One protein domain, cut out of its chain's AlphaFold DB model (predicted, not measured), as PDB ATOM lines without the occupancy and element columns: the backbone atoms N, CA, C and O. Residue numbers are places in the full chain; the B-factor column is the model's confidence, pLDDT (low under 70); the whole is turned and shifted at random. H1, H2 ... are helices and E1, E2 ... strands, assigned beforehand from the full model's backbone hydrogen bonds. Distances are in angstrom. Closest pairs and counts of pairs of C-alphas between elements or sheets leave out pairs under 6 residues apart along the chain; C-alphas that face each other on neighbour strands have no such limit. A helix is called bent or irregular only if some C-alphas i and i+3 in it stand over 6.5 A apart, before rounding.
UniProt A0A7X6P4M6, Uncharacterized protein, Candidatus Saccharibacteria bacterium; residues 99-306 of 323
ATOM      1  N   LYS A  99      24.330   0.601 -63.459       55.19
ATOM      2  CA  LYS A  99      24.581   1.857 -64.205       55.19
ATOM      3  C   LYS A  99      25.126   3.000 -63.318       55.19
ATOM      4  O   LYS A  99      24.567   4.092 -63.313       55.19
ATOM      5  N   SER A 100      26.150   2.744 -62.510       60.91
ATOM      6  CA  SER A 100      26.755   3.727 -61.594       60.91
ATOM      7  C   SER A 100      28.231   3.924 -61.930       60.91
ATOM      8  O   SER A 100      28.856   3.019 -62.479       60.91
ATOM      9  N   TYR A 101      28.812   5.050 -61.509       57.41
ATOM     10  CA  TYR A 101      30.245   5.373 -61.626       57.41
ATOM     11  C   TYR A 101      31.195   4.290 -61.058       57.41
ATOM     12  O   TYR A 101      32.390   4.298 -61.332       57.41
ATOM     13  N   ARG A 102      30.657   3.300 -60.331       56.41
ATOM     14  CA  ARG A 102      31.348   2.136 -59.756       56.41
ATOM     15  C   ARG A 102      31.919   1.131 -60.770       56.41
ATOM     16  O   ARG A 102      32.509   0.153 -60.339       56.41
ATOM     17  N   HIS A 103      31.761   1.310 -62.085       60.72
ATOM     18  CA  HIS A 103      32.303   0.351 -63.068       60.72
ATOM     19  C   HIS A 103      33.834   0.229 -63.052       60.72
ATOM     20  O   HIS A 103      34.360  -0.783 -63.509       60.72
ATOM     21  N   PHE A 104      34.535   1.234 -62.525       67.62
ATOM     22  CA  PHE A 104      35.997   1.262 -62.490       67.62
ATOM     23  C   PHE A 104      36.596   0.710 -61.192       67.62
ATOM     24  O   PHE A 104      37.790   0.434 -61.154       67.62
ATOM     25  N   LEU A 105      35.786   0.513 -60.144       79.94
ATOM     26  CA  LEU A 105      36.262   0.107 -58.822       79.94
ATOM     27  C   LEU A 105      35.595  -1.197 -58.367       79.94
ATOM     28  O   LEU A 105      34.390  -1.379 -58.570       79.94
ATOM     29  N   PRO A 106      36.336  -2.114 -57.720       83.19
ATOM     30  CA  PRO A 106      35.734  -3.305 -57.136       83.19
ATOM     31  C   PRO A 106      34.748  -2.903 -56.035       83.19
ATOM     32  O   PRO A 106      35.033  -2.007 -55.249       83.19
ATOM     33  N   SER A 107      33.601  -3.579 -55.935       85.88
ATOM     34  CA  SER A 107      32.694  -3.367 -54.801       85.88
ATOM     35  C   SER A 107      33.322  -3.803 -53.470       85.88
ATOM     36  O   SER A 107      34.208  -4.654 -53.435       85.88
ATOM     37  N   THR A 108      32.830  -3.296 -52.339       85.12
ATOM     38  CA  THR A 108      33.295  -3.745 -51.010       85.12
ATOM     39  C   THR A 108      33.121  -5.250 -50.792       85.12
ATOM     40  O   THR A 108      33.981  -5.889 -50.192       85.12
ATOM     41  N   ASN A 109      32.054  -5.845 -51.334       86.00
ATOM     42  CA  ASN A 109      31.862  -7.299 -51.324       86.00
ATOM     43  C   ASN A 109      32.928  -8.027 -52.147       86.00
ATOM     44  O   ASN A 109      33.398  -9.080 -51.731       86.00
ATOM     45  N   MET A 110      33.320  -7.465 -53.294       89.88
ATOM     46  CA  MET A 110      34.418  -7.998 -54.097       89.88
ATOM     47  C   MET A 110      35.738  -7.954 -53.318       89.88
ATOM     48  O   MET A 110      36.428  -8.964 -53.244       89.88
ATOM     49  N   LEU A 111      36.049  -6.826 -52.669       91.00
ATOM     50  CA  LEU A 111      37.242  -6.697 -51.824       91.00
ATOM     51  C   LEU A 111      37.242  -7.708 -50.667       91.00
ATOM     52  O   LEU A 111      38.273  -8.310 -50.387       91.00
ATOM     53  N   ARG A 112      36.087  -7.944 -50.028       90.25
ATOM     54  CA  ARG A 112      35.938  -8.972 -48.983       90.25
ATOM     55  C   ARG A 112      36.174 -10.388 -49.513       90.25
ATOM     56  O   ARG A 112      36.874 -11.161 -48.872       90.25
ATOM     57  N   LEU A 113      35.618 -10.729 -50.677       93.19
ATOM     58  CA  LEU A 113      35.844 -12.037 -51.304       93.19
ATOM     59  C   LEU A 113      37.313 -12.231 -51.689       93.19
ATOM     60  O   LEU A 113      37.873 -13.291 -51.431       93.19
ATOM     61  N   ASP A 114      37.953 -11.201 -52.241       95.19
ATOM     62  CA  ASP A 114      39.383 -11.236 -52.546       95.19
ATOM     63  C   ASP A 114      40.236 -11.395 -51.277       95.19
ATOM     64  O   ASP A 114      41.227 -12.121 -51.292       95.19
ATOM     65  N   TYR A 115      39.838 -10.768 -50.167       94.31
ATOM     66  CA  TYR A 115      40.519 -10.903 -48.879       94.31
ATOM     67  C   TYR A 115      40.377 -12.319 -48.292       94.31
ATOM     68  O   TYR A 115      41.355 -12.896 -47.806       94.31
ATOM     69  N   ASN A 116      39.193 -12.926 -48.406       94.44
ATOM     70  CA  ASN A 116      38.988 -14.328 -48.041       94.44
ATOM     71  C   ASN A 116      39.883 -15.256 -48.881       94.44
ATOM     72  O   ASN A 116      40.621 -16.068 -48.325       94.44
ATOM     73  N   LEU A 117      39.869 -15.093 -50.210       96.50
ATOM     74  CA  LEU A 117      40.668 -15.901 -51.139       96.50
ATOM     75  C   LEU A 117      42.172 -15.763 -50.872       96.50
ATOM     76  O   LEU A 117      42.879 -16.766 -50.846       96.50
ATOM     77  N   ALA A 118      42.657 -14.549 -50.593       96.25
ATOM     78  CA  ALA A 118      44.056 -14.313 -50.231       96.25
ATOM     79  C   ALA A 118      44.485 -15.079 -48.967       96.25
ATOM     80  O   ALA A 118      45.662 -15.386 -48.805       96.25
ATOM     81  N   SER A 119      43.546 -15.391 -48.070       95.50
ATOM     82  CA  SER A 119      43.826 -16.078 -46.804       95.50
ATOM     83  C   SER A 119      43.886 -17.608 -46.940       95.50
ATOM     84  O   SER A 119      44.442 -18.270 -46.063       95.50
ATOM     85  N   LEU A 120      43.364 -18.184 -48.033       95.75
ATOM     86  CA  LEU A 120      43.249 -19.639 -48.212       95.75
ATOM     87  C   LEU A 120      44.584 -20.375 -48.188       95.75
ATOM     88  O   LEU A 120      44.678 -21.437 -47.581       95.75
ATOM     89  N   GLU A 121      45.608 -19.831 -48.844       93.56
ATOM     90  CA  GLU A 121      46.929 -20.465 -48.890       93.56
ATOM     91  C   GLU A 121      47.496 -20.636 -47.476       93.56
ATOM     92  O   GLU A 121      47.942 -21.719 -47.107       93.56
ATOM     93  N   ILE A 122      47.361 -19.606 -46.634       94.69
ATOM     94  CA  ILE A 122      47.761 -19.689 -45.230       94.69
ATOM     95  C   ILE A 122      46.923 -20.719 -44.471       94.69
ATOM     96  O   ILE A 122      47.479 -21.473 -43.677       94.69
ATOM     97  N   PHE A 123      45.610 -20.787 -44.704       95.31
ATOM     98  CA  PHE A 123      44.758 -21.785 -44.052       95.31
ATOM     99  C   PHE A 123      45.138 -23.218 -44.436       95.31
ATOM    100  O   PHE A 123      45.178 -24.089 -43.568       95.31
ATOM    101  N   ARG A 124      45.506 -23.462 -45.698       95.50
ATOM    102  CA  ARG A 124      46.061 -24.753 -46.134       95.50
ATOM    103  C   ARG A 124      47.367 -25.064 -45.412       95.50
ATOM    104  O   ARG A 124      47.527 -26.168 -44.893       95.50
ATOM    105  N   SER A 125      48.258 -24.083 -45.290       93.19
ATOM    106  CA  SER A 125      49.501 -24.261 -44.536       93.19
ATOM    107  C   SER A 125      49.292 -24.452 -43.031       93.19
ATOM    108  O   SER A 125      50.076 -25.131 -42.373       93.19
ATOM    109  N   MET A 126      48.229 -23.886 -42.452       92.81
ATOM    110  CA  MET A 126      47.835 -24.162 -41.065       92.81
ATOM    111  C   MET A 126      47.385 -25.608 -40.886       92.81
ATOM    112  O   MET A 126      47.757 -26.240 -39.899       92.81
ATOM    113  N   VAL A 127      46.604 -26.144 -41.832       93.44
ATOM    114  CA  VAL A 127      46.193 -27.555 -41.807       93.44
ATOM    115  C   VAL A 127      47.427 -28.457 -41.806       93.44
ATOM    116  O   VAL A 127      47.541 -29.287 -40.910       93.44
ATOM    117  N   ASN A 128      48.384 -28.202 -42.702       92.06
ATOM    118  CA  ASN A 128      49.645 -28.949 -42.811       92.06
ATOM    119  C   ASN A 128      50.670 -28.653 -41.704       92.06
ATOM    120  O   ASN A 128      51.694 -29.330 -41.615       92.06
ATOM    121  N   LYS A 129      50.439 -27.618 -40.884       90.06
ATOM    122  CA  LYS A 129      51.385 -27.098 -39.881       90.06
ATOM    123  C   LYS A 129      52.743 -26.681 -40.474       90.06
ATOM    124  O   LYS A 129      53.774 -26.797 -39.815       90.06
ATOM    125  N   ASP A 130      52.748 -26.143 -41.693       90.56
ATOM    126  CA  ASP A 130      53.956 -25.836 -42.474       90.56
ATOM    127  C   ASP A 130      54.045 -24.363 -42.919       90.56
ATOM    128  O   ASP A 130      54.622 -24.034 -43.954       90.56
ATOM    129  N   ILE A 131      53.500 -23.429 -42.130       90.75
ATOM    130  CA  ILE A 131      53.523 -21.995 -42.464       90.75
ATOM    131  C   ILE A 131      54.966 -21.464 -42.544       90.75
ATOM    132  O   ILE A 131      55.605 -21.128 -41.538       90.75
ATOM    133  N   THR A 132      55.465 -21.302 -43.767       91.12
ATOM    134  CA  THR A 132      56.804 -20.788 -44.047       91.12
ATOM    135  C   THR A 132      56.841 -19.258 -44.066       91.12
ATOM    136  O   THR A 132      55.818 -18.567 -44.086       91.12
ATOM    137  N   THR A 133      58.052 -18.699 -44.056       92.00
ATOM    138  CA  THR A 133      58.267 -17.259 -44.274       92.00
ATOM    139  C   THR A 133      57.754 -16.809 -45.641       92.00
ATOM    140  O   THR A 133      57.233 -15.703 -45.754       92.00
ATOM    141  N   GLU A 134      57.862 -17.664 -46.659       93.44
ATOM    142  CA  GLU A 134      57.361 -17.383 -48.004       93.44
ATOM    143  C   GLU A 134      55.836 -17.279 -48.021       93.44
ATOM    144  O   GLU A 134      55.316 -16.272 -48.497       93.44
ATOM    145  N   HIS A 135      55.128 -18.229 -47.394       94.00
ATOM    146  CA  HIS A 135      53.669 -18.171 -47.269       94.00
ATOM    147  C   HIS A 135      53.226 -16.851 -46.613       94.00
ATOM    148  O   HIS A 135      52.382 -16.130 -47.149       94.00
ATOM    149  N   ARG A 136      53.855 -16.463 -45.489       93.81
ATOM    150  CA  ARG A 136      53.548 -15.193 -44.798       93.81
ATOM    151  C   ARG A 136      53.815 -13.965 -45.670       93.81
ATOM    152  O   ARG A 136      53.026 -13.020 -45.651       93.81
ATOM    153  N   LEU A 137      54.903 -13.968 -46.439       94.44
ATOM    154  CA  LEU A 137      55.243 -12.870 -47.343       94.44
ATOM    155  C   LEU A 137      54.252 -12.763 -48.511       94.44
ATOM    156  O   LEU A 137      53.840 -11.654 -48.853       94.44
ATOM    157  N   ASN A 138      53.858 -13.887 -49.109       95.50
ATOM    158  CA  ASN A 138      52.871 -13.931 -50.190       95.50
ATOM    159  C   ASN A 138      51.506 -13.443 -49.707       95.50
ATOM    160  O   ASN A 138      50.860 -12.635 -50.384       95.50
ATOM    161  N   TYR A 139      51.117 -13.837 -48.493       95.94
ATOM    162  CA  TYR A 139      49.913 -13.325 -47.859       95.94
ATOM    163  C   TYR A 139      49.984 -11.810 -47.657       95.94
ATOM    164  O   TYR A 139      49.117 -11.088 -48.146       95.94
ATOM    165  N   TYR A 140      51.056 -11.301 -47.041       96.06
ATOM    166  CA  TYR A 140      51.255  -9.862 -46.852       96.06
ATOM    167  C   TYR A 140      51.187  -9.076 -48.171       96.06
ATOM    168  O   TYR A 140      50.491  -8.064 -48.255       96.06
ATOM    169  N   LYS A 141      51.852  -9.556 -49.230       96.00
ATOM    170  CA  LYS A 141      51.806  -8.934 -50.565       96.00
ATOM    171  C   LYS A 141      50.394  -8.923 -51.149       96.00
ATOM    172  O   LYS A 141      49.983  -7.917 -51.727       96.00
ATOM    173  N   SER A 142      49.648 -10.011 -50.973       97.00
ATOM    174  CA  SER A 142      48.254 -10.106 -51.415       97.00
ATOM    175  C   SER A 142      47.386  -9.079 -50.690       97.00
ATOM    176  O   SER A 142      46.670  -8.318 -51.338       97.00
ATOM    177  N   LEU A 143      47.530  -8.967 -49.366       96.12
ATOM    178  CA  LEU A 143      46.853  -7.937 -48.575       96.12
ATOM    179  C   LEU A 143      47.227  -6.524 -49.019       96.12
ATOM    180  O   LEU A 143      46.360  -5.656 -49.065       96.12
ATOM    181  N   LEU A 144      48.491  -6.284 -49.375       96.44
ATOM    182  CA  LEU A 144      48.951  -4.961 -49.788       96.44
ATOM    183  C   LEU A 144      48.297  -4.555 -51.109       96.44
ATOM    184  O   LEU A 144      47.799  -3.438 -51.230       96.44
ATOM    185  N   GLY A 145      48.213  -5.485 -52.064       96.25
ATOM    186  CA  GLY A 145      47.479  -5.276 -53.311       96.25
ATOM    187  C   GLY A 145      45.996  -4.964 -53.082       96.25
ATOM    188  O   GLY A 145      45.434  -4.109 -53.765       96.25
ATOM    189  N   LEU A 146      45.360  -5.605 -52.095       95.12
ATOM    190  CA  LEU A 146      43.979  -5.289 -51.709       95.12
ATOM    191  C   LEU A 146      43.858  -3.930 -51.019       95.12
ATOM    192  O   LEU A 146      42.918  -3.191 -51.307       95.12
ATOM    193  N   GLY A 147      44.814  -3.578 -50.159       93.62
ATOM    194  CA  GLY A 147      44.874  -2.278 -49.495       93.62
ATOM    195  C   GLY A 147      44.987  -1.131 -50.497       93.62
ATOM    196  O   GLY A 147      44.288  -0.129 -50.351       93.62
ATOM    197  N   ILE A 148      45.798  -1.298 -51.549       94.19
ATOM    198  CA  ILE A 148      45.931  -0.322 -52.642       94.19
ATOM    199  C   ILE A 148      44.586  -0.138 -53.354       94.19
ATOM    200  O   ILE A 148      44.089   0.983 -53.410       94.19
ATOM    201  N   LYS A 149      43.929  -1.225 -53.780       92.94
ATOM    202  CA  LYS A 149      42.599  -1.154 -54.423       92.94
ATOM    203  C   LYS A 149      41.543  -0.499 -53.529       92.94
ATOM    204  O   LYS A 149      40.710   0.272 -54.000       92.94
ATOM    205  N   ALA A 150      41.546  -0.821 -52.233       90.75
ATOM    206  CA  ALA A 150      40.631  -0.217 -51.270       90.75
ATOM    207  C   ALA A 150      40.913   1.286 -51.098       90.75
ATOM    208  O   ALA A 150      39.978   2.078 -51.009       90.75
ATOM    209  N   SER A 151      42.187   1.682 -51.105       89.38
ATOM    210  CA  SER A 151      42.619   3.079 -51.011       89.38
ATOM    211  C   SER A 151      42.249   3.894 -52.246       89.38
ATOM    212  O   SER A 151      41.712   4.985 -52.093       89.38
ATOM    213  N   GLU A 152      42.453   3.353 -53.448       88.75
ATOM    214  CA  GLU A 152      42.005   3.964 -54.708       88.75
ATOM    215  C   GLU A 152      40.490   4.204 -54.691       88.75
ATOM    216  O   GLU A 152      40.017   5.278 -55.061       88.75
ATOM    217  N   ALA A 153      39.721   3.233 -54.183       86.50
ATOM    218  CA  ALA A 153      38.282   3.393 -54.043       86.50
ATOM    219  C   ALA A 153      37.913   4.509 -53.053       86.50
ATOM    220  O   ALA A 153      37.039   5.320 -53.352       86.50
ATOM    221  N   VAL A 154      38.585   4.590 -51.899       84.62
ATOM    222  CA  VAL A 154      38.373   5.678 -50.929       84.62
ATOM    223  C   VAL A 154      38.716   7.038 -51.543       84.62
ATOM    224  O   VAL A 154      37.892   7.946 -51.461       84.62
ATOM    225  N   GLN A 155      39.872   7.170 -52.202       84.25
ATOM    226  CA  GLN A 155      40.295   8.414 -52.860       84.25
ATOM    227  C   GLN A 155      39.265   8.880 -53.894       84.25
ATOM    228  O   GLN A 155      38.854  10.038 -53.854       84.25
ATOM    229  N   PHE A 156      38.789   7.978 -54.755       81.62
ATOM    230  CA  PHE A 156      37.772   8.290 -55.762       81.62
ATOM    231  C   PHE A 156      36.489   8.858 -55.135       81.62
ATOM    232  O   PHE A 156      35.960   9.870 -55.592       81.62
ATOM    233  N   PHE A 157      35.985   8.253 -54.053       75.56
ATOM    234  CA  PHE A 157      34.773   8.751 -53.391       75.56
ATOM    235  C   PHE A 157      34.993  10.035 -52.581       75.56
ATOM    236  O   PHE A 157      34.040  10.794 -52.408       75.56
ATOM    237  N   GLU A 158      36.202  10.284 -52.068       74.50
ATOM    238  CA  GLU A 158      36.523  11.506 -51.317       74.50
ATOM    239  C   GLU A 158      36.817  12.710 -52.227       74.50
ATOM    240  O   GLU A 158      36.470  13.836 -51.865       74.50
ATOM    241  N   GLN A 159      37.456  12.492 -53.380       71.50
ATOM    242  CA  GLN A 159      37.955  13.558 -54.259       71.50
ATOM    243  C   GLN A 159      37.027  13.849 -55.443       71.50
ATOM    244  O   GLN A 159      36.786  15.017 -55.749       71.50
ATOM    245  N   ASP A 160      36.469  12.814 -56.077       64.06
ATOM    246  CA  ASP A 160      35.796  12.956 -57.378       64.06
ATOM    247  C   ASP A 160      34.263  13.025 -57.275       64.06
ATOM    248  O   ASP A 160      33.579  13.318 -58.259       64.06
ATOM    249  N   MET A 161      33.695  12.799 -56.085       61.03
ATOM    250  CA  MET A 161      32.249  12.859 -55.841       61.03
ATOM    251  C   MET A 161      31.888  14.104 -55.012       61.03
ATOM    252  O   MET A 161      32.262  14.196 -53.840       61.03
ATOM    253  N   PRO A 162      31.128  15.078 -55.555       54.78
ATOM    254  CA  PRO A 162      30.730  16.257 -54.794       54.78
ATOM    255  C   PRO A 162      29.906  15.847 -53.564       54.78
ATOM    256  O   PRO A 162      28.979  15.047 -53.664       54.78
ATOM    257  N   TYR A 163      30.200  16.456 -52.410       51.03
ATOM    258  CA  TYR A 163      29.683  16.131 -51.063       51.03
ATOM    259  C   TYR A 163      28.148  15.965 -50.944       51.03
ATOM    260  O   TYR A 163      27.661  15.377 -49.983       51.03
ATOM    261  N   LYS A 164      27.368  16.465 -51.914       47.06
ATOM    262  CA  LYS A 164      25.899  16.340 -51.985       47.06
ATOM    263  C   LYS A 164      25.389  15.112 -52.764       47.06
ATOM    264  O   LYS A 164      24.181  14.914 -52.828       47.06
ATOM    265  N   GLN A 165      26.278  14.314 -53.355       52.12
ATOM    266  CA  GLN A 165      25.974  13.080 -54.094       52.12
ATOM    267  C   GLN A 165      26.743  11.872 -53.544       52.12
ATOM    268  O   GLN A 165      26.947  10.896 -54.261       52.12
ATOM    269  N   THR A 166      27.192  11.921 -52.286       52.50
ATOM    270  CA  THR A 166      27.781  10.753 -51.626       52.50
ATOM    271  C   THR A 166      26.761   9.619 -51.645       52.50
ATOM    272  O   THR A 166      25.755   9.631 -50.936       52.50
ATOM    273  N   GLU A 167      26.978   8.669 -52.554       54.53
ATOM    274  CA  GLU A 167      26.116   7.508 -52.690       54.53
ATOM    275  C   GLU A 167      26.130   6.709 -51.381       54.53
ATOM    276  O   GLU A 167      27.202   6.529 -50.796       54.53
ATOM    277  N   PRO A 168      24.982   6.151 -50.955       55.69
ATOM    278  CA  PRO A 168      24.940   5.208 -49.847       55.69
ATOM    279  C   PRO A 168      25.982   4.092 -50.032       55.69
ATOM    280  O   PRO A 168      26.002   3.397 -51.064       55.69
ATOM    281  N   GLY A 169      26.849   3.916 -49.033       60.28
ATOM    282  CA  GLY A 169      27.856   2.864 -48.992       60.28
ATOM    283  C   GLY A 169      29.294   3.283 -49.310       60.28
ATOM    284  O   GLY A 169      30.132   2.383 -49.392       60.28
ATOM    285  N   SER A 170      29.615   4.572 -49.473       64.38
ATOM    286  CA  SER A 170      31.017   5.034 -49.540       64.38
ATOM    287  C   SER A 170      31.759   4.792 -48.216       64.38
ATOM    288  O   SER A 170      32.929   4.408 -48.205       64.38
ATOM    289  N   GLU A 171      31.042   4.882 -47.095       69.31
ATOM    290  CA  GLU A 171      31.508   4.564 -45.746       69.31
ATOM    291  C   GLU A 171      32.014   3.118 -45.606       69.31
ATOM    292  O   GLU A 171      32.944   2.855 -44.841       69.31
ATOM    293  N   ASN A 172      31.473   2.192 -46.403       77.06
ATOM    294  CA  ASN A 172      31.889   0.792 -46.381       77.06
ATOM    295  C   ASN A 172      33.294   0.599 -46.972       77.06
ATOM    296  O   ASN A 172      33.994  -0.326 -46.559       77.06
ATOM    297  N   TYR A 173      33.718   1.451 -47.919       81.62
ATOM    298  CA  TYR A 173      35.079   1.416 -48.472       81.62
ATOM    299  C   TYR A 173      36.109   1.892 -47.453       81.62
ATOM    300  O   TYR A 173      37.160   1.275 -47.299       81.62
ATOM    301  N   ILE A 174      35.782   2.946 -46.704       82.06
ATOM    302  CA  ILE A 174      36.633   3.436 -45.614       82.06
ATOM    303  C   ILE A 174      36.804   2.338 -44.562       82.06
ATOM    304  O   ILE A 174      37.922   2.047 -44.134       82.06
ATOM    305  N   GLY A 175      35.706   1.689 -44.175       80.81
ATOM    306  CA  GLY A 175      35.736   0.619 -43.191       80.81
ATOM    307  C   GLY A 175      36.553  -0.603 -43.623       80.81
ATOM    308  O   GLY A 175      37.438  -1.024 -42.878       80.81
ATOM    309  N   ILE A 176      36.336  -1.135 -44.837       85.06
ATOM    310  CA  ILE A 176      37.137  -2.271 -45.342       85.06
ATOM    311  C   ILE A 176      38.615  -1.895 -45.516       85.06
ATOM    312  O   ILE A 176      39.489  -2.713 -45.243       85.06
ATOM    313  N   ALA A 177      38.923  -0.651 -45.896       88.38
ATOM    314  CA  ALA A 177      40.303  -0.189 -45.998       88.38
ATOM    315  C   ALA A 177      40.995  -0.145 -44.622       88.38
ATOM    316  O   ALA A 177      42.151  -0.544 -44.503       88.38
ATOM    317  N   HIS A 178      40.296   0.272 -43.558       87.06
ATOM    318  CA  HIS A 178      40.832   0.181 -42.195       87.06
ATOM    319  C   HIS A 178      41.018  -1.265 -41.725       87.06
ATOM    320  O   HIS A 178      42.016  -1.552 -41.068       87.06
ATOM    321  N   GLU A 179      40.096  -2.166 -42.065       87.56
ATOM    322  CA  GLU A 179      40.193  -3.596 -41.745       87.56
ATOM    323  C   GLU A 179      41.437  -4.231 -42.393       87.56
ATOM    324  O   GLU A 179      42.262  -4.837 -41.705       87.56
ATOM    325  N   ILE A 180      41.632  -4.005 -43.698       91.94
ATOM    326  CA  ILE A 180      42.805  -4.488 -44.440       91.94
ATOM    327  C   ILE A 180      44.088  -3.868 -43.886       91.94
ATOM    328  O   ILE A 180      45.072  -4.574 -43.684       91.94
ATOM    329  N   ASN A 181      44.093  -2.569 -43.587       90.44
ATOM    330  CA  ASN A 181      45.265  -1.900 -43.029       90.44
ATOM    331  C   ASN A 181      45.645  -2.397 -41.634       90.44
ATOM    332  O   ASN A 181      46.831  -2.550 -41.345       90.44
ATOM    333  N   ALA A 182      44.664  -2.660 -40.772       88.50
ATOM    334  CA  ALA A 182      44.922  -3.281 -39.479       88.50
ATOM    335  C   ALA A 182      45.545  -4.672 -39.673       88.50
ATOM    336  O   ALA A 182      46.519  -5.007 -38.999       88.50
ATOM    337  N   SER A 183      45.056  -5.436 -40.655       92.38
ATOM    338  CA  SER A 183      45.634  -6.736 -40.996       92.38
ATOM    339  C   SER A 183      47.054  -6.637 -41.565       92.38
ATOM    340  O   SER A 183      47.942  -7.391 -41.171       92.38
ATOM    341  N   LEU A 184      47.319  -5.660 -42.435       93.25
ATOM    342  CA  LEU A 184      48.658  -5.367 -42.945       93.25
ATOM    343  C   LEU A 184      49.625  -4.993 -41.823       93.25
ATOM    344  O   LEU A 184      50.753  -5.481 -41.795       93.25
ATOM    345  N   ALA A 185      49.182  -4.161 -40.878       89.69
ATOM    346  CA  ALA A 185      50.002  -3.723 -39.757       89.69
ATOM    347  C   ALA A 185      50.431  -4.885 -38.848       89.69
ATOM    348  O   ALA A 185      51.497  -4.812 -38.241       89.69
ATOM    349  N   ILE A 186      49.643  -5.957 -38.760       90.44
ATOM    350  CA  ILE A 186      50.010  -7.167 -38.015       90.44
ATOM    351  C   ILE A 186      50.896  -8.063 -38.875       90.44
ATOM    352  O   ILE A 186      51.994  -8.434 -38.462       90.44
ATOM    353  N   ASN A 187      50.441  -8.396 -40.084       93.44
ATOM    354  CA  ASN A 187      51.109  -9.378 -40.934       93.44
ATOM    355  C   ASN A 187      52.480  -8.894 -41.447       93.44
ATOM    356  O   ASN A 187      53.348  -9.730 -41.703       93.44
ATOM    357  N   ARG A 188      52.746  -7.575 -41.498       89.69
ATOM    358  CA  ARG A 188      54.090  -7.028 -41.797       89.69
ATOM    359  C   ARG A 188      55.169  -7.455 -40.800       89.69
ATOM    360  O   ARG A 188      56.342  -7.439 -41.146       89.69
ATOM    361  N   LEU A 189      54.792  -7.853 -39.577       87.94
ATOM    362  CA  LEU A 189      55.740  -8.355 -38.575       87.94
ATOM    363  C   LEU A 189      56.428  -9.653 -39.015       87.94
ATOM    364  O   LEU A 189      57.449 -10.022 -38.440       87.94
ATOM    365  N   GLY A 190      55.834 -10.391 -39.962       85.56
ATOM    366  CA  GLY A 190      56.320 -11.709 -40.370       85.56
ATOM    367  C   GLY A 190      56.328 -12.736 -39.234       85.56
ATOM    368  O   GLY A 190      57.004 -13.763 -39.347       85.56
ATOM    369  N   SER A 191      55.601 -12.462 -38.143       87.38
ATOM    370  CA  SER A 191      55.607 -13.277 -36.932       87.38
ATOM    371  C   SER A 191      55.006 -14.661 -37.200       87.38
ATOM    372  O   SER A 191      53.911 -14.749 -37.753       87.38
ATOM    373  N   PRO A 192      55.666 -15.754 -36.776       84.75
ATOM    374  CA  PRO A 192      55.079 -17.088 -36.841       84.75
ATOM    375  C   PRO A 192      54.051 -17.340 -35.726       84.75
ATOM    376  O   PRO A 192      53.383 -18.368 -35.750       84.75
ATOM    377  N   THR A 193      53.940 -16.445 -34.737       89.25
ATOM    378  CA  THR A 193      53.090 -16.635 -33.547       89.25
ATOM    379  C   THR A 193      51.860 -15.742 -33.509       89.25
ATOM    380  O   THR A 193      50.992 -15.939 -32.662       89.25
ATOM    381  N   LEU A 194      51.778 -14.753 -34.401       91.75
ATOM    382  CA  LEU A 194      50.652 -13.832 -34.487       91.75
ATOM    383  C   LEU A 194      50.388 -13.489 -35.948       91.75
ATOM    384  O   LEU A 194      51.242 -12.896 -36.605       91.75
ATOM    385  N   MET A 195      49.195 -13.825 -36.422       93.38
ATOM    386  CA  MET A 195      48.700 -13.441 -37.744       93.38
ATOM    387  C   MET A 195      47.271 -12.926 -37.632       93.38
ATOM    388  O   MET A 195      46.566 -13.236 -36.668       93.38
ATOM    389  N   SER A 196      46.845 -12.141 -38.615       93.31
ATOM    390  CA  SER A 196      45.458 -11.691 -38.713       93.31
ATOM    391  C   SER A 196      44.801 -12.118 -40.003       93.31
ATOM    392  O   SER A 196      45.433 -12.094 -41.056       93.31
ATOM    393  N   PHE A 197      43.512 -12.419 -39.892       93.06
ATOM    394  CA  PHE A 197      42.650 -12.890 -40.968       93.06
ATOM    395  C   PHE A 197      41.355 -12.074 -41.000       93.06
ATOM    396  O   PHE A 197      41.012 -11.436 -39.992       93.06
ATOM    397  N   PRO A 198      40.623 -12.072 -42.128       89.06
ATOM    398  CA  PRO A 198      39.287 -11.500 -42.142       89.06
ATOM    399  C   PRO A 198      38.408 -12.214 -41.111       89.06
ATOM    400  O   PRO A 198      38.594 -13.396 -40.826       89.06
ATOM    401  N   ALA A 199      37.485 -11.480 -40.497       83.62
ATOM    402  CA  ALA A 199      36.650 -12.059 -39.459       83.62
ATOM    403  C   ALA A 199      35.575 -12.999 -40.007       83.62
ATOM    404  O   ALA A 199      35.084 -12.845 -41.129       83.62
ATOM    405  N   LEU A 200      35.139 -13.921 -39.143       81.56
ATOM    406  CA  LEU A 200      33.964 -14.738 -39.409       81.56
ATOM    407  C   LEU A 200      32.723 -13.851 -39.606       81.56
ATOM    408  O   LEU A 200      32.521 -12.890 -38.859       81.56
ATOM    409  N   PRO A 201      31.837 -14.208 -40.552       72.62
ATOM    410  CA  PRO A 201      30.662 -13.417 -40.916       72.62
ATOM    411  C   PRO A 201      29.527 -13.463 -39.877       72.62
ATOM    412  O   PRO A 201      28.446 -12.945 -40.142       72.62
ATOM    413  N   ARG A 202      29.744 -14.093 -38.715       73.62
ATOM    414  CA  ARG A 202      28.778 -14.175 -37.608       73.62
ATOM    415  C   ARG A 202      28.648 -12.849 -36.878       73.62
ATOM    416  O   ARG A 202      29.520 -11.993 -36.989       73.62
ATOM    417  N   ALA A 203      27.576 -12.655 -36.116       55.31
ATOM    418  CA  ALA A 203      27.464 -11.477 -35.263       55.31
ATOM    419  C   ALA A 203      28.414 -11.613 -34.060       55.31
ATOM    420  O   ALA A 203      28.609 -12.701 -33.529       55.31
ATOM    421  N   ASP A 204      29.025 -10.506 -33.621       58.66
ATOM    422  CA  ASP A 204      29.545 -10.471 -32.249       58.66
ATOM    423  C   ASP A 204      28.331 -10.459 -31.304       58.66
ATOM    424  O   ASP A 204      27.223 -10.093 -31.694       58.66
ATOM    425  N   SER A 205      28.547 -10.752 -30.032       45.09
ATOM    426  CA  SER A 205      27.603 -10.562 -28.925       45.09
ATOM    427  C   SER A 205      27.103  -9.109 -28.718       45.09
ATOM    428  O   SER A 205      26.488  -8.804 -27.692       45.09
ATOM    429  N   GLY A 206      27.377  -8.203 -29.663       48.53
ATOM    430  CA  GLY A 206      26.904  -6.822 -29.721       48.53
ATOM    431  C   GLY A 206      25.593  -6.647 -30.503       48.53
ATOM    432  O   GLY A 206      25.054  -7.560 -31.116       48.53
ATOM    433  N   HIS A 207      25.058  -5.424 -30.489       45.91
ATOM    434  CA  HIS A 207      23.707  -5.100 -30.979       45.91
ATOM    435  C   HIS A 207      23.530  -4.978 -32.513       45.91
ATOM    436  O   HIS A 207      22.450  -4.583 -32.952       45.91
ATOM    437  N   TYR A 208      24.553  -5.241 -33.336       51.34
ATOM    438  CA  TYR A 208      24.551  -4.888 -34.770       51.34
ATOM    439  C   TYR A 208      24.760  -6.085 -35.697       51.34
ATOM    440  O   TYR A 208      25.308  -7.108 -35.296       51.34
ATOM    441  N   ARG A 209      24.294  -5.948 -36.947       50.06
ATOM    442  CA  ARG A 209      24.378  -6.995 -37.972       50.06
ATOM    443  C   ARG A 209      25.824  -7.124 -38.484       50.06
ATOM    444  O   ARG A 209      26.493  -6.100 -38.592       50.06
ATOM    445  N   PRO A 210      26.281  -8.321 -38.897       51.34
ATOM    446  CA  PRO A 210      27.640  -8.540 -39.423       51.34
ATOM    447  C   PRO A 210      27.998  -7.694 -40.654       51.34
ATOM    448  O   PRO A 210      29.164  -7.459 -40.959       51.34
ATOM    449  N   ALA A 211      26.985  -7.224 -41.386       48.41
ATOM    450  CA  ALA A 211      27.171  -6.314 -42.511       48.41
ATOM    451  C   ALA A 211      27.676  -4.919 -42.087       48.41
ATOM    452  O   ALA A 211      28.244  -4.224 -42.922       48.41
ATOM    453  N   ASP A 212      27.505  -4.553 -40.810       50.31
ATOM    454  CA  ASP A 212      27.779  -3.221 -40.259       50.31
ATOM    455  C   ASP A 212      29.006  -3.201 -39.321       50.31
ATOM    456  O   ASP A 212      29.258  -2.198 -38.641       50.31
ATOM    457  N   THR A 213      29.738  -4.316 -39.225       63.88
ATOM    458  CA  THR A 213      30.948  -4.439 -38.402       63.88
ATOM    459  C   THR A 213      32.181  -4.616 -39.290       63.88
ATOM    460  O   THR A 213      32.117  -5.211 -40.373       63.88
ATOM    461  N   HIS A 214      33.291  -4.014 -38.862       74.69
ATOM    462  CA  HIS A 214      34.591  -4.118 -39.523       74.69
ATOM    463  C   HIS A 214      35.505  -4.812 -38.545       74.69
ATOM    464  O   HIS A 214      35.863  -4.233 -37.526       74.69
ATOM    465  N   ASP A 215      35.834  -6.061 -38.821       78.94
ATOM    466  CA  ASP A 215      36.441  -6.935 -37.834       78.94
ATOM    467  C   ASP A 215      37.558  -7.745 -38.455       78.94
ATOM    468  O   ASP A 215      37.571  -8.047 -39.646       78.94
ATOM    469  N   LEU A 216      38.465  -8.172 -37.595       86.31
ATOM    470  CA  LEU A 216      39.509  -9.116 -37.931       86.31
ATOM    471  C   LEU A 216      39.598 -10.179 -36.845       86.31
ATOM    472  O   LEU A 216      39.223  -9.957 -35.691       86.31
ATOM    473  N   GLN A 217      40.105 -11.345 -37.218       88.38
ATOM    474  CA  GLN A 217      40.511 -12.346 -36.249       88.38
ATOM    475  C   GLN A 217      42.022 -12.308 -36.073       88.38
ATOM    476  O   GLN A 217      42.770 -12.294 -37.047       88.38
ATOM    477  N   LEU A 218      42.458 -12.315 -34.818       90.81
ATOM    478  CA  LEU A 218      43.851 -12.452 -34.421       90.81
ATOM    479  C   LEU A 218      44.093 -13.888 -33.999       90.81
ATOM    480  O   LEU A 218      43.470 -14.370 -33.056       90.81
ATOM    481  N   PHE A 219      45.003 -14.560 -34.688       92.00
ATOM    482  CA  PHE A 219      45.373 -15.935 -34.397       92.00
ATOM    483  C   PHE A 219      46.696 -15.919 -33.641       92.00
ATOM    484  O   PHE A 219      47.725 -15.520 -34.194       92.00
ATOM    485  N   LYS A 220      46.670 -16.363 -32.382       91.75
ATOM    486  CA  LYS A 220      47.877 -16.765 -31.659       91.75
ATOM    487  C   LYS A 220      48.220 -18.183 -32.096       91.75
ATOM    488  O   LYS A 220      47.367 -19.069 -32.033       91.75
ATOM    489  N   MET A 221      49.451 -18.390 -32.539       89.88
ATOM    490  CA  MET A 221      49.894 -19.666 -33.091       89.88
ATOM    491  C   MET A 221      51.189 -20.152 -32.453       89.88
ATOM    492  O   MET A 221      52.031 -19.360 -32.021       89.88
ATOM    493  N   HIS A 222      51.373 -21.467 -32.478       87.00
ATOM    494  CA  HIS A 222      52.603 -22.132 -32.081       87.00
ATOM    495  C   HIS A 222      52.893 -23.291 -33.035       87.00
ATOM    496  O   HIS A 222      52.069 -24.189 -33.202       87.00
ATOM    497  N   TRP A 223      54.044 -23.235 -33.714       79.44
ATOM    498  CA  TRP A 223      54.468 -24.222 -34.719       79.44
ATOM    499  C   TRP A 223      53.375 -24.562 -35.751       79.44
ATOM    500  O   TRP A 223      53.075 -25.726 -36.001       79.44
ATOM    501  N   GLY A 224      52.720 -23.536 -36.302       74.94
ATOM    502  CA  GLY A 224      51.651 -23.696 -37.296       74.94
ATOM    503  C   GLY A 224      50.299 -24.151 -36.736       74.94
ATOM    504  O   GLY A 224      49.319 -24.155 -37.473       74.94
ATOM    505  N   SER A 225      50.214 -24.482 -35.445       84.00
ATOM    506  CA  SER A 225      48.954 -24.807 -34.771       84.00
ATOM    507  C   SER A 225      48.320 -23.554 -34.168       84.00
ATOM    508  O   SER A 225      49.016 -22.701 -33.615       84.00
ATOM    509  N   ILE A 226      46.996 -23.448 -34.262       89.88
ATOM    510  CA  ILE A 226      46.223 -22.350 -33.673       89.88
ATOM    511  C   ILE A 226      46.086 -22.611 -32.170       89.88
ATOM    512  O   ILE A 226      45.529 -23.629 -31.771       89.88
ATOM    513  N   GLU A 227      46.587 -21.702 -31.335       88.56
ATOM    514  CA  GLU A 227      46.437 -21.791 -29.878       88.56
ATOM    515  C   GLU A 227      45.199 -21.051 -29.385       88.56
ATOM    516  O   GLU A 227      44.498 -21.525 -28.499       88.56
ATOM    517  N   ASN A 228      44.962 -19.850 -29.911       86.88
ATOM    518  CA  ASN A 228      43.862 -18.997 -29.481       86.88
ATOM    519  C   ASN A 228      43.461 -18.068 -30.630       86.88
ATOM    520  O   ASN A 228      44.316 -17.603 -31.390       86.88
ATOM    521  N   VAL A 229      42.167 -17.782 -30.742       87.12
ATOM    522  CA  VAL A 229      41.617 -16.838 -31.709       87.12
ATOM    523  C   VAL A 229      40.857 -15.755 -30.970       87.12
ATOM    524  O   VAL A 229      39.956 -16.027 -30.185       87.12
ATOM    525  N   LEU A 230      41.204 -14.509 -31.266       85.50
ATOM    526  CA  LEU A 230      40.556 -13.336 -30.710       85.50
ATOM    527  C   LEU A 230      39.879 -12.554 -31.833       85.50
ATOM    528  O   LEU A 230      40.542 -12.109 -32.769       85.50
ATOM    529  N   ALA A 231      38.570 -12.343 -31.724       82.44
ATOM    530  CA  ALA A 231      37.872 -11.393 -32.580       82.44
ATOM    531  C   ALA A 231      38.165  -9.959 -32.112       82.44
ATOM    532  O   ALA A 231      38.037  -9.640 -30.923       82.44
ATOM    533  N   ALA A 232      38.545  -9.095 -33.049       82.94
ATOM    534  CA  ALA A 232      38.787  -7.686 -32.792       82.94
ATOM    535  C   ALA A 232      37.988  -6.811 -33.761       82.94
ATOM    536  O   ALA A 232      38.037  -7.008 -34.974       82.94
ATOM    537  N   GLU A 233      37.286  -5.823 -33.218       82.12
ATOM    538  CA  GLU A 233      36.541  -4.832 -33.989       82.12
ATOM    539  C   GLU A 233      37.451  -3.643 -34.298       82.12
ATOM    540  O   GLU A 233      38.056  -3.024 -33.416       82.12
ATOM    541  N   VAL A 234      37.518  -3.294 -35.575       82.31
ATOM    542  CA  VAL A 234      38.284  -2.177 -36.110       82.31
ATOM    543  C   VAL A 234      37.381  -0.961 -36.217       82.31
ATOM    544  O   VAL A 234      36.410  -0.923 -36.971       82.31
ATOM    545  N   LYS A 235      37.726   0.096 -35.487       78.12
ATOM    546  CA  LYS A 235      37.069   1.398 -35.602       78.12
ATOM    547  C   LYS A 235      38.044   2.417 -36.131       78.12
ATOM    548  O   LYS A 235      39.151   2.515 -35.622       78.12
ATOM    549  N   THR A 236      37.604   3.256 -37.065       72.88
ATOM    550  CA  THR A 236      38.385   4.424 -37.496       72.88
ATOM    551  C   THR A 236      38.868   5.219 -36.286       72.88
ATOM    552  O   THR A 236      40.047   5.490 -36.173       72.88
ATOM    553  N   THR A 237      38.000   5.521 -35.317       73.06
ATOM    554  CA  THR A 237      38.409   6.170 -34.062       73.06
ATOM    555  C   THR A 237      37.876   5.412 -32.856       73.06
ATOM    556  O   THR A 237      36.759   4.889 -32.879       73.06
ATOM    557  N   LEU A 238      38.666   5.354 -31.785       74.38
ATOM    558  CA  LEU A 238      38.237   4.788 -30.509       74.38
ATOM    559  C   LEU A 238      37.553   5.879 -29.684       74.38
ATOM    560  O   LEU A 238      38.074   6.978 -29.526       74.38
ATOM    561  N   GLN A 239      36.352   5.582 -29.201       74.62
ATOM    562  CA  GLN A 239      35.533   6.486 -28.395       74.62
ATOM    563  C   GLN A 239      34.916   5.677 -27.256       74.62
ATOM    564  O   GLN A 239      34.632   4.492 -27.440       74.62
ATOM    565  N   ASP A 240      34.617   6.309 -26.122       76.06
ATOM    566  CA  ASP A 240      34.014   5.642 -24.954       76.06
ATOM    567  C   ASP A 240      32.743   4.861 -25.301       76.06
ATOM    568  O   ASP A 240      32.503   3.766 -24.791       76.06
ATOM    569  N   ARG A 241      31.937   5.388 -26.233       76.69
ATOM    570  CA  ARG A 241      30.736   4.701 -26.725       76.69
ATOM    571  C   ARG A 241      31.042   3.350 -27.380       76.69
ATOM    572  O   ARG A 241      30.184   2.478 -27.359       76.69
ATOM    573  N   HIS A 242      32.226   3.173 -27.971       73.38
ATOM    574  CA  HIS A 242      32.637   1.910 -28.583       73.38
ATOM    575  C   HIS A 242      32.964   0.882 -27.496       73.38
ATOM    576  O   HIS A 242      32.427  -0.219 -27.548       73.38
ATOM    577  N   TYR A 243      33.725   1.263 -26.465       73.06
ATOM    578  CA  TYR A 243      34.036   0.379 -25.333       73.06
ATOM    579  C   TYR A 243      32.792  -0.075 -24.562       73.06
ATOM    580  O   TYR A 243      32.761  -1.177 -24.031       73.06
ATOM    581  N   ARG A 244      31.745   0.757 -24.514       72.12
ATOM    582  CA  ARG A 244      30.456   0.380 -23.907       72.12
ATOM    583  C   ARG A 244      29.605  -0.530 -24.797       72.12
ATOM    584  O   ARG A 244      28.703  -1.187 -24.294       72.12
ATOM    585  N   ARG A 245      29.833  -0.510 -26.113       65.50
ATOM    586  CA  ARG A 245      28.978  -1.162 -27.117       65.50
ATOM    587  C   ARG A 245      29.479  -2.542 -27.530       65.50
ATOM    588  O   ARG A 245      28.658  -3.387 -27.874       65.50
ATOM    589  N   TYR A 246      30.791  -2.742 -27.541       67.50
ATOM    590  CA  TYR A 246      31.418  -3.955 -28.047       67.50
ATOM    591  C   TYR A 246      32.069  -4.731 -26.913       67.50
ATOM    592  O   TYR A 246      32.738  -4.147 -26.062       67.50
ATOM    593  N   LYS A 247      31.861  -6.051 -26.914       67.00
ATOM    594  CA  LYS A 247      32.579  -6.966 -26.020       67.00
ATOM    595  C   LYS A 247      33.894  -7.432 -26.642       67.00
ATOM    596  O   LYS A 247      34.814  -7.769 -25.900       67.00
ATOM    597  N   ALA A 248      33.982  -7.422 -27.974       71.19
ATOM    598  CA  ALA A 248      35.217  -7.658 -28.700       71.19
ATOM    599  C   ALA A 248      36.300  -6.628 -28.359       71.19
ATOM    600  O   ALA A 248      36.050  -5.497 -27.930       71.19
ATOM    601  N   VAL A 249      37.536  -7.042 -28.605       79.44
ATOM    602  CA  VAL A 249      38.701  -6.185 -28.462       79.44
ATOM    603  C   VAL A 249      38.674  -5.089 -29.531       79.44
ATOM    604  O   VAL A 249      38.401  -5.365 -30.691       79.44
ATOM    605  N   LEU A 250      38.935  -3.835 -29.152       79.00
ATOM    606  CA  LEU A 250      38.847  -2.699 -30.073       79.00
ATOM    607  C   LEU A 250      40.216  -2.288 -30.614       79.00
ATOM    608  O   LEU A 250      41.127  -1.977 -29.848       79.00
ATOM    609  N   ILE A 251      40.319  -2.201 -31.938       79.12
ATOM    610  CA  ILE A 251      41.485  -1.695 -32.660       79.12
ATOM    611  C   ILE A 251      41.147  -0.341 -33.285       79.12
ATOM    612  O   ILE A 251      40.170  -0.195 -34.021       79.12
ATOM    613  N   GLY A 252      41.974   0.666 -32.999       72.81
ATOM    614  CA  GLY A 252      41.894   1.978 -33.635       72.81
ATOM    615  C   GLY A 252      42.589   1.968 -34.992       72.81
ATOM    616  O   GLY A 252      43.812   1.895 -35.055       72.81
ATOM    617  N   GLY A 253      41.815   2.053 -36.072       61.66
ATOM    618  CA  GLY A 253      42.299   2.090 -37.451       61.66
ATOM    619  C   GLY A 253      42.806   3.461 -37.910       61.66
ATOM    620  O   GLY A 253      43.540   3.523 -38.894       61.66
ATOM    621  N   ALA A 254      42.441   4.553 -37.230       63.16
ATOM    622  CA  ALA A 254      43.047   5.867 -37.421       63.16
ATOM    623  C   ALA A 254      43.880   6.245 -36.197       63.16
ATOM    624  O   ALA A 254      43.402   6.276 -35.062       63.16
ATOM    625  N   LEU A 255      45.134   6.599 -36.454       52.69
ATOM    626  CA  LEU A 255      45.960   7.313 -35.498       52.69
ATOM    627  C   LEU A 255      45.693   8.813 -35.646       52.69
ATOM    628  O   LEU A 255      45.935   9.394 -36.706       52.69
ATOM    629  N   HIS A 256      45.220   9.452 -34.576       46.75
ATOM    630  CA  HIS A 256      45.150  10.910 -34.476       46.75
ATOM    631  C   HIS A 256      46.560  11.485 -34.315       46.75
ATOM    632  O   HIS A 256      46.977  11.844 -33.219       46.75
ATOM    633  N   LEU A 257      47.310  11.562 -35.410       37.72
ATOM    634  CA  LEU A 257      48.615  12.209 -35.425       37.72
ATOM    635  C   LEU A 257      48.506  13.488 -36.258       37.72
ATOM    636  O   LEU A 257      48.644  13.474 -37.477       37.72
ATOM    637  N   HIS A 258      48.273  14.584 -35.531       30.59
ATOM    638  CA  HIS A 258      48.123  15.983 -35.955       30.59
ATOM    639  C   HIS A 258      46.684  16.450 -36.303       30.59
ATOM    640  O   HIS A 258      46.002  15.805 -37.100       30.59
ATOM    641  N   PRO A 259      46.216  17.611 -35.781       32.81
ATOM    642  CA  PRO A 259      44.861  18.143 -36.023       32.81
ATOM    643  C   PRO A 259      44.514  18.417 -37.494       32.81
ATOM    644  O   PRO A 259      43.339  18.465 -37.846       32.81
ATOM    645  N   GLN A 260      45.528  18.589 -38.345       41.06
ATOM    646  CA  GLN A 260      45.382  18.858 -39.782       41.06
ATOM    647  C   GLN A 260      45.492  17.595 -40.655       41.06
ATOM    648  O   GLN A 260      45.129  17.641 -41.823       41.06
ATOM    649  N   ASN A 261      45.925  16.461 -40.088       42.59
ATOM    650  CA  ASN A 261      46.176  15.209 -40.806       42.59
ATOM    651  C   ASN A 261      45.351  14.073 -40.196       42.59
ATOM    652  O   ASN A 261      45.891  13.142 -39.596       42.59
ATOM    653  N   ARG A 262      44.021  14.115 -40.356       51.22
ATOM    654  CA  ARG A 262      43.225  12.887 -40.219       51.22
ATOM    655  C   ARG A 262      43.706  11.940 -41.314       51.22
ATOM    656  O   ARG A 262      43.283  12.071 -42.453       51.22
ATOM    657  N   ARG A 263      44.653  11.054 -40.997       54.47
ATOM    658  CA  ARG A 263      45.163  10.099 -41.979       54.47
ATOM    659  C   ARG A 263      44.029   9.170 -42.360       54.47
ATOM    660  O   ARG A 263      43.542   8.398 -41.531       54.47
ATOM    661  N   THR A 264      43.593   9.312 -43.602       71.12
ATOM    662  CA  THR A 264      42.671   8.392 -44.249       71.12
ATOM    663  C   THR A 264      43.384   7.041 -44.383       71.12
ATOM    664  O   THR A 264      44.622   6.988 -44.374       71.12
ATOM    665  N   PRO A 265      42.650   5.918 -44.455       78.38
ATOM    666  CA  PRO A 265      43.263   4.597 -44.619       78.38
ATOM    667  C   PRO A 265      44.248   4.544 -45.806       78.38
ATOM    668  O   PRO A 265      45.257   3.848 -45.741       78.38
ATOM    669  N   VAL A 266      44.020   5.390 -46.809       86.25
ATOM    670  CA  VAL A 266      44.904   5.664 -47.945       86.25
ATOM    671  C   VAL A 266      46.358   5.924 -47.537       86.25
ATOM    672  O   VAL A 266      47.260   5.222 -47.985       86.25
ATOM    673  N   THR A 267      46.606   6.889 -46.643       85.69
ATOM    674  CA  THR A 267      47.976   7.268 -46.259       85.69
ATOM    675  C   THR A 267      48.725   6.107 -45.613       85.69
ATOM    676  O   THR A 267      49.920   5.939 -45.814       85.69
ATOM    677  N   LEU A 268      48.043   5.291 -44.807       86.44
ATOM    678  CA  LEU A 268      48.679   4.143 -44.167       86.44
ATOM    679  C   LEU A 268      49.060   3.074 -45.194       86.44
ATOM    680  O   LEU A 268      50.172   2.552 -45.137       86.44
ATOM    681  N   THR A 269      48.177   2.788 -46.150       90.56
ATOM    682  CA  THR A 269      48.476   1.878 -47.259       90.56
ATOM    683  C   THR A 269      49.683   2.363 -48.064       90.56
ATOM    684  O   THR A 269      50.572   1.567 -48.353       90.56
ATOM    685  N   GLU A 270      49.775   3.660 -48.372       90.69
ATOM    686  CA  GLU A 270      50.928   4.242 -49.076       90.69
ATOM    687  C   GLU A 270      52.241   4.049 -48.306       90.69
ATOM    688  O   GLU A 270      53.260   3.688 -48.891       90.69
ATOM    689  N   LEU A 271      52.229   4.255 -46.986       90.56
ATOM    690  CA  LEU A 271      53.408   4.067 -46.135       90.56
ATOM    691  C   LEU A 271      53.853   2.602 -46.095       90.56
ATOM    692  O   LEU A 271      55.039   2.314 -46.250       90.56
ATOM    693  N   LEU A 272      52.900   1.679 -45.955       90.94
ATOM    694  CA  LEU A 272      53.152   0.237 -46.002       90.94
ATOM    695  C   LEU A 272      53.662  -0.209 -47.380       90.94
ATOM    696  O   LEU A 272      54.535  -1.071 -47.467       90.94
ATOM    697  N   ALA A 273      53.168   0.404 -48.461       93.31
ATOM    698  CA  ALA A 273      53.643   0.147 -49.816       93.31
ATOM    699  C   ALA A 273      55.079   0.647 -50.020       93.31
ATOM    700  O   ALA A 273      55.912  -0.080 -50.562       93.31
ATOM    701  N   LYS A 274      55.407   1.858 -49.549       91.88
ATOM    702  CA  LYS A 274      56.786   2.372 -49.563       91.88
ATOM    703  C   LYS A 274      57.735   1.461 -48.789       91.88
ATOM    704  O   LYS A 274      58.843   1.205 -49.254       91.88
ATOM    705  N   GLU A 275      57.302   0.977 -47.625       91.38
ATOM    706  CA  GLU A 275      58.084   0.052 -46.803       91.38
ATOM    707  C   GLU A 275      58.327  -1.265 -47.543       91.38
ATOM    708  O   GLU A 275      59.475  -1.682 -47.684       91.38
ATOM    709  N   ALA A 276      57.274  -1.877 -48.090       91.25
ATOM    710  CA  ALA A 276      57.367  -3.128 -48.841       91.25
ATOM    711  C   ALA A 276      58.278  -3.024 -50.076       91.25
ATOM    712  O   ALA A 276      58.944  -3.993 -50.436       91.25
ATOM    713  N   ASN A 277      58.330  -1.845 -50.701       90.81
ATOM    714  CA  ASN A 277      59.179  -1.559 -51.856       90.81
ATOM    715  C   ASN A 277      60.613  -1.140 -51.481       90.81
ATOM    716  O   ASN A 277      61.415  -0.872 -52.373       90.81
ATOM    717  N   GLY A 278      60.954  -1.054 -50.189       89.94
ATOM    718  CA  GLY A 278      62.296  -0.678 -49.731       89.94
ATOM    719  C   GLY A 278      62.656   0.795 -49.952       89.94
ATOM    720  O   GLY A 278      63.836   1.138 -49.960       89.94
ATOM    721  N   ILE A 279      61.658   1.667 -50.135       93.44
ATOM    722  CA  ILE A 279      61.842   3.107 -50.401       93.44
ATOM    723  C   ILE A 279      61.342   4.002 -49.256       93.44
ATOM    724  O   ILE A 279      61.351   5.225 -49.378       93.44
ATOM    725  N   ALA A 280      60.864   3.411 -48.160       89.50
ATOM    726  CA  ALA A 280      60.393   4.154 -46.997       89.50
ATOM    727  C   ALA A 280      61.546   4.845 -46.257       89.50
ATOM    728  O   ALA A 280      62.563   4.230 -45.935       89.50
ATOM    729  N   SER A 281      61.356   6.121 -45.922       88.31
ATOM    730  CA  SER A 281      62.217   6.820 -44.969       88.31
ATOM    731  C   SER A 281      61.971   6.331 -43.534       88.31
ATOM    732  O   SER A 281      60.954   5.707 -43.230       88.31
ATOM    733  N   THR A 282      62.853   6.685 -42.596       85.81
ATOM    734  CA  THR A 282      62.638   6.401 -41.163       85.81
ATOM    735  C   THR A 282      61.317   6.981 -40.648       85.81
ATOM    736  O   THR A 282      60.632   6.351 -39.844       85.81
ATOM    737  N   GLN A 283      60.925   8.166 -41.128       81.56
ATOM    738  CA  GLN A 283      59.644   8.773 -40.762       81.56
ATOM    739  C   GLN A 283      58.462   7.977 -41.323       81.56
ATOM    740  O   GLN A 283      57.476   7.785 -40.612       81.56
ATOM    741  N   ASP A 284      58.577   7.470 -42.555       82.94
ATOM    742  CA  ASP A 284      57.531   6.648 -43.168       82.94
ATOM    743  C   ASP A 284      57.296   5.346 -42.376       82.94
ATOM    744  O   ASP A 284      56.153   4.912 -42.269       82.94
ATOM    745  N   ILE A 285      58.342   4.772 -41.761       83.06
ATOM    746  CA  ILE A 285      58.293   3.517 -40.979       83.06
ATOM    747  C   ILE A 285      57.692   3.707 -39.576       83.06
ATOM    748  O   ILE A 285      56.965   2.843 -39.076       83.06
ATOM    749  N   ASN A 286      57.961   4.843 -38.924       82.12
ATOM    750  CA  ASN A 286      57.508   5.100 -37.550       82.12
ATOM    751  C   ASN A 286      55.980   5.022 -37.399       82.12
ATOM    752  O   ASN A 286      55.460   4.660 -36.344       82.12
ATOM    753  N   HIS A 287      55.249   5.358 -38.458       78.06
ATOM    754  CA  HIS A 287      53.794   5.402 -38.438       78.06
ATOM    755  C   HIS A 287      53.137   4.016 -38.484       78.06
ATOM    756  O   HIS A 287      52.376   3.720 -37.559       78.06
ATOM    757  N   PRO A 288      53.438   3.146 -39.471       82.38
ATOM    758  CA  PRO A 288      53.096   1.733 -39.405       82.38
ATOM    759  C   PRO A 288      53.469   1.095 -38.066       82.38
ATOM    760  O   PRO A 288      52.637   0.398 -37.493       82.38
ATOM    761  N   ASN A 289      54.663   1.381 -37.518       84.38
ATOM    762  CA  ASN A 289      55.091   0.826 -36.226       84.38
ATOM    763  C   ASN A 289      54.136   1.191 -35.090       84.38
ATOM    764  O   ASN A 289      53.730   0.311 -34.344       84.38
ATOM    765  N   SER A 290      53.700   2.447 -35.002       80.50
ATOM    766  CA  SER A 290      52.764   2.862 -33.954       80.50
ATOM    767  C   SER A 290      51.409   2.138 -34.035       80.50
ATOM    768  O   SER A 290      50.840   1.795 -32.998       80.50
ATOM    769  N   ILE A 291      50.885   1.865 -35.237       79.12
ATOM    770  CA  ILE A 291      49.665   1.046 -35.384       79.12
ATOM    771  C   ILE A 291      49.950  -0.394 -34.985       79.12
ATOM    772  O   ILE A 291      49.201  -0.956 -34.190       79.12
ATOM    773  N   THR A 292      51.028  -0.976 -35.508       85.44
ATOM    774  CA  THR A 292      51.434  -2.344 -35.193       85.44
ATOM    775  C   THR A 292      51.577  -2.540 -33.682       85.44
ATOM    776  O   THR A 292      50.988  -3.469 -33.136       85.44
ATOM    777  N   ASP A 293      52.269  -1.638 -32.989       84.00
ATOM    778  CA  ASP A 293      52.476  -1.691 -31.541       84.00
ATOM    779  C   ASP A 293      51.156  -1.608 -30.775       84.00
ATOM    780  O   ASP A 293      50.926  -2.406 -29.865       84.00
ATOM    781  N   ASN A 294      50.256  -0.700 -31.169       79.19
ATOM    782  CA  ASN A 294      48.927  -0.602 -30.567       79.19
ATOM    783  C   ASN A 294      48.143  -1.904 -30.732       79.19
ATOM    784  O   ASN A 294      47.579  -2.415 -29.768       79.19
ATOM    785  N   VAL A 295      48.129  -2.464 -31.940       79.19
ATOM    786  CA  VAL A 295      47.392  -3.693 -32.229       79.19
ATOM    787  C   VAL A 295      47.991  -4.888 -31.489       79.19
ATOM    788  O   VAL A 295      47.250  -5.657 -30.885       79.19
ATOM    789  N   VAL A 296      49.318  -5.025 -31.456       84.56
ATOM    790  CA  VAL A 296      50.011  -6.090 -30.714       84.56
ATOM    791  C   VAL A 296      49.783  -5.954 -29.211       84.56
ATOM    792  O   VAL A 296      49.549  -6.954 -28.534       84.56
ATOM    793  N   HIS A 297      49.835  -4.738 -28.671       82.38
ATOM    794  CA  HIS A 297      49.551  -4.471 -27.263       82.38
ATOM    795  C   HIS A 297      48.121  -4.889 -26.901       82.38
ATOM    796  O   HIS A 297      47.898  -5.616 -25.931       82.38
ATOM    797  N   VAL A 298      47.165  -4.493 -27.738       78.25
ATOM    798  CA  VAL A 298      45.755  -4.851 -27.617       78.25
ATOM    799  C   VAL A 298      45.548  -6.370 -27.732       78.25
ATOM    800  O   VAL A 298      44.851  -6.948 -26.900       78.25
ATOM    801  N   ALA A 299      46.218  -7.034 -28.679       81.94
ATOM    802  CA  ALA A 299      46.184  -8.486 -28.850       81.94
ATOM    803  C   ALA A 299      46.715  -9.213 -27.608       81.94
ATOM    804  O   ALA A 299      46.051 -10.100 -27.080       81.94
ATOM    805  N   ARG A 300      47.881  -8.798 -27.092       81.81
ATOM    806  CA  ARG A 300      48.476  -9.350 -25.864       81.81
ATOM    807  C   ARG A 300      47.503  -9.244 -24.697       81.81
ATOM    808  O   ARG A 300      47.241 -10.243 -24.036       81.81
ATOM    809  N   HIS A 301      46.926  -8.065 -24.472       79.44
ATOM    810  CA  HIS A 301      45.943  -7.884 -23.409       79.44
ATOM    811  C   HIS A 301      44.689  -8.733 -23.611       79.44
ATOM    812  O   HIS A 301      44.229  -9.341 -22.646       79.44
ATOM    813  N   GLY A 302      44.176  -8.808 -24.841       77.31
ATOM    814  CA  GLY A 302      43.066  -9.682 -25.207       77.31
ATOM    815  C   GLY A 302      43.353 -11.129 -24.817       77.31
ATOM    816  O   GLY A 302      42.679 -11.651 -23.937       77.31
ATOM    817  N   PHE A 303      44.430 -11.717 -25.346       78.38
ATOM    818  CA  PHE A 303      44.820 -13.104 -25.067       78.38
ATOM    819  C   PHE A 303      45.109 -13.391 -23.584       78.38
ATOM    820  O   PHE A 303      44.897 -14.509 -23.131       78.38
ATOM    821  N   THR A 304      45.564 -12.409 -22.794       72.06
ATOM    822  CA  THR A 304      45.716 -12.602 -21.336       72.06
ATOM    823  C   THR A 304      44.396 -12.567 -20.563       72.06
ATOM    824  O   THR A 304      44.306 -13.152 -19.486       72.06
ATOM    825  N   LYS A 305      43.380 -11.861 -21.077       63.66
ATOM    826  CA  LYS A 305      42.077 -11.673 -20.418       63.66
ATOM    827  C   LYS A 305      41.023 -12.685 -20.860       63.66
ATOM    828  O   LYS A 305      40.056 -12.877 -20.127       63.66
ATOM    829  N   THR A 306      41.213 -13.344 -21.999       53.44
ATOM    830  CA  THR A 306      40.511 -14.572 -22.394       53.44
ATOM    831  C   THR A 306      41.422 -15.772 -22.112       53.44
ATOM    832  O   THR A 306      42.141 -16.221 -23.004       53.44
TER     833      THR A 306
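What this domain is: This is residues 99 to 306 of the 323 residues of an uncharacterized protein of Candidatus Saccharibacteria bacterium (UniProt A0A7X6P4M6). A strongly twisted sheet of four strands has the helix H4 packed over one face in the core of the domain; H3 and H6 pack on H4 away from the sheet, and with H2a these make a bundle. The long helix H7 crosses H4 nearly at right angles and packs on E4 and E3. The printed part has 208 residues with seven named helices and four named strands, in the order H1 H2 H3 H4 E1 E2 E3 H5 E4 H6 H7. The mixed sheet runs E1 E2 E3 E4, and the class is mixed, helices and strands. The whole is compact, with a radius of gyration of the C-alphas of 16.8 A and spans of 52 by 42 by 38 A.

Where its parts are: The strands are E1, residues 194 to 198; E2, 215 to 222, 22.9 A; E3, 225 to 235, 28.8 A, which bends by 59 degrees at residue 228; and E4, 249 to 252. H4, residues 171 to 187, is 24.5 A long. H3, residues 133 to 159, runs 38.2 A from C-alpha 133 at (58.267, -17.259, -44.274). H2, residues 108 to 128, was assigned as one helix by its hydrogen bonds but is bent, C-alphas 118 and 121 being 6.9 A apart; its arms are H2a, 108 to 118, and H2b, 121 to 128. H1, residues 101 to 104, is irregular, with 7.1 A from first to last C-alpha. H5 is residues 240 to 245 and H6 265 to 276. H7, residues 282 to 305, runs 34.3 A to C-alpha 305 at (42.077, -11.673, -20.418).

How they stand to each other: E1, E2 and E3 form a meander, each strand the antiparallel neighbour of the one before, with N 197 and O 217 at 2.9 A and N 218 and O 230 at 2.8 A. E3, H5 and E4 form a strand-helix-strand unit, two parallel strands with a helix between, its crossover right-handed; N 233 and O 249 are 2.8 A apart. H4, the hub, is on the sheet at a height of 8.1 A. The closest C-alphas of H4 and H3 are those of Ala 150 and Ala 177, 5.3 A. H7 touches H4 about perpendicular, at 86 degrees, closest at the C-alphas of Ala 185 and Thr 292, 5.0 A. H6 touches H3, closest at the C-alphas of Ser 151 and Val 266, 4.6 A. H2a, H2b and H5 only graze the sheet; H1 is near H3. Every O i to N i+4 pair is within hydrogen-bond range in H2a, H2b, H3, H4, H5 and H6, and 18 of 20 in H7; H1 is too short for such a pair.

The domain as a whole: The C-alphas of Lys 164 and Trp 223, the two farthest apart, are 52.5 A apart. The printed part has no cut. The links H3 to H4, E1 to E2 and E4 to H6 are long. The mean pLDDT of the printed part is 79.4; 45 residues are under 70, among them 160 to 171, 203 to 213 and 253 to 263.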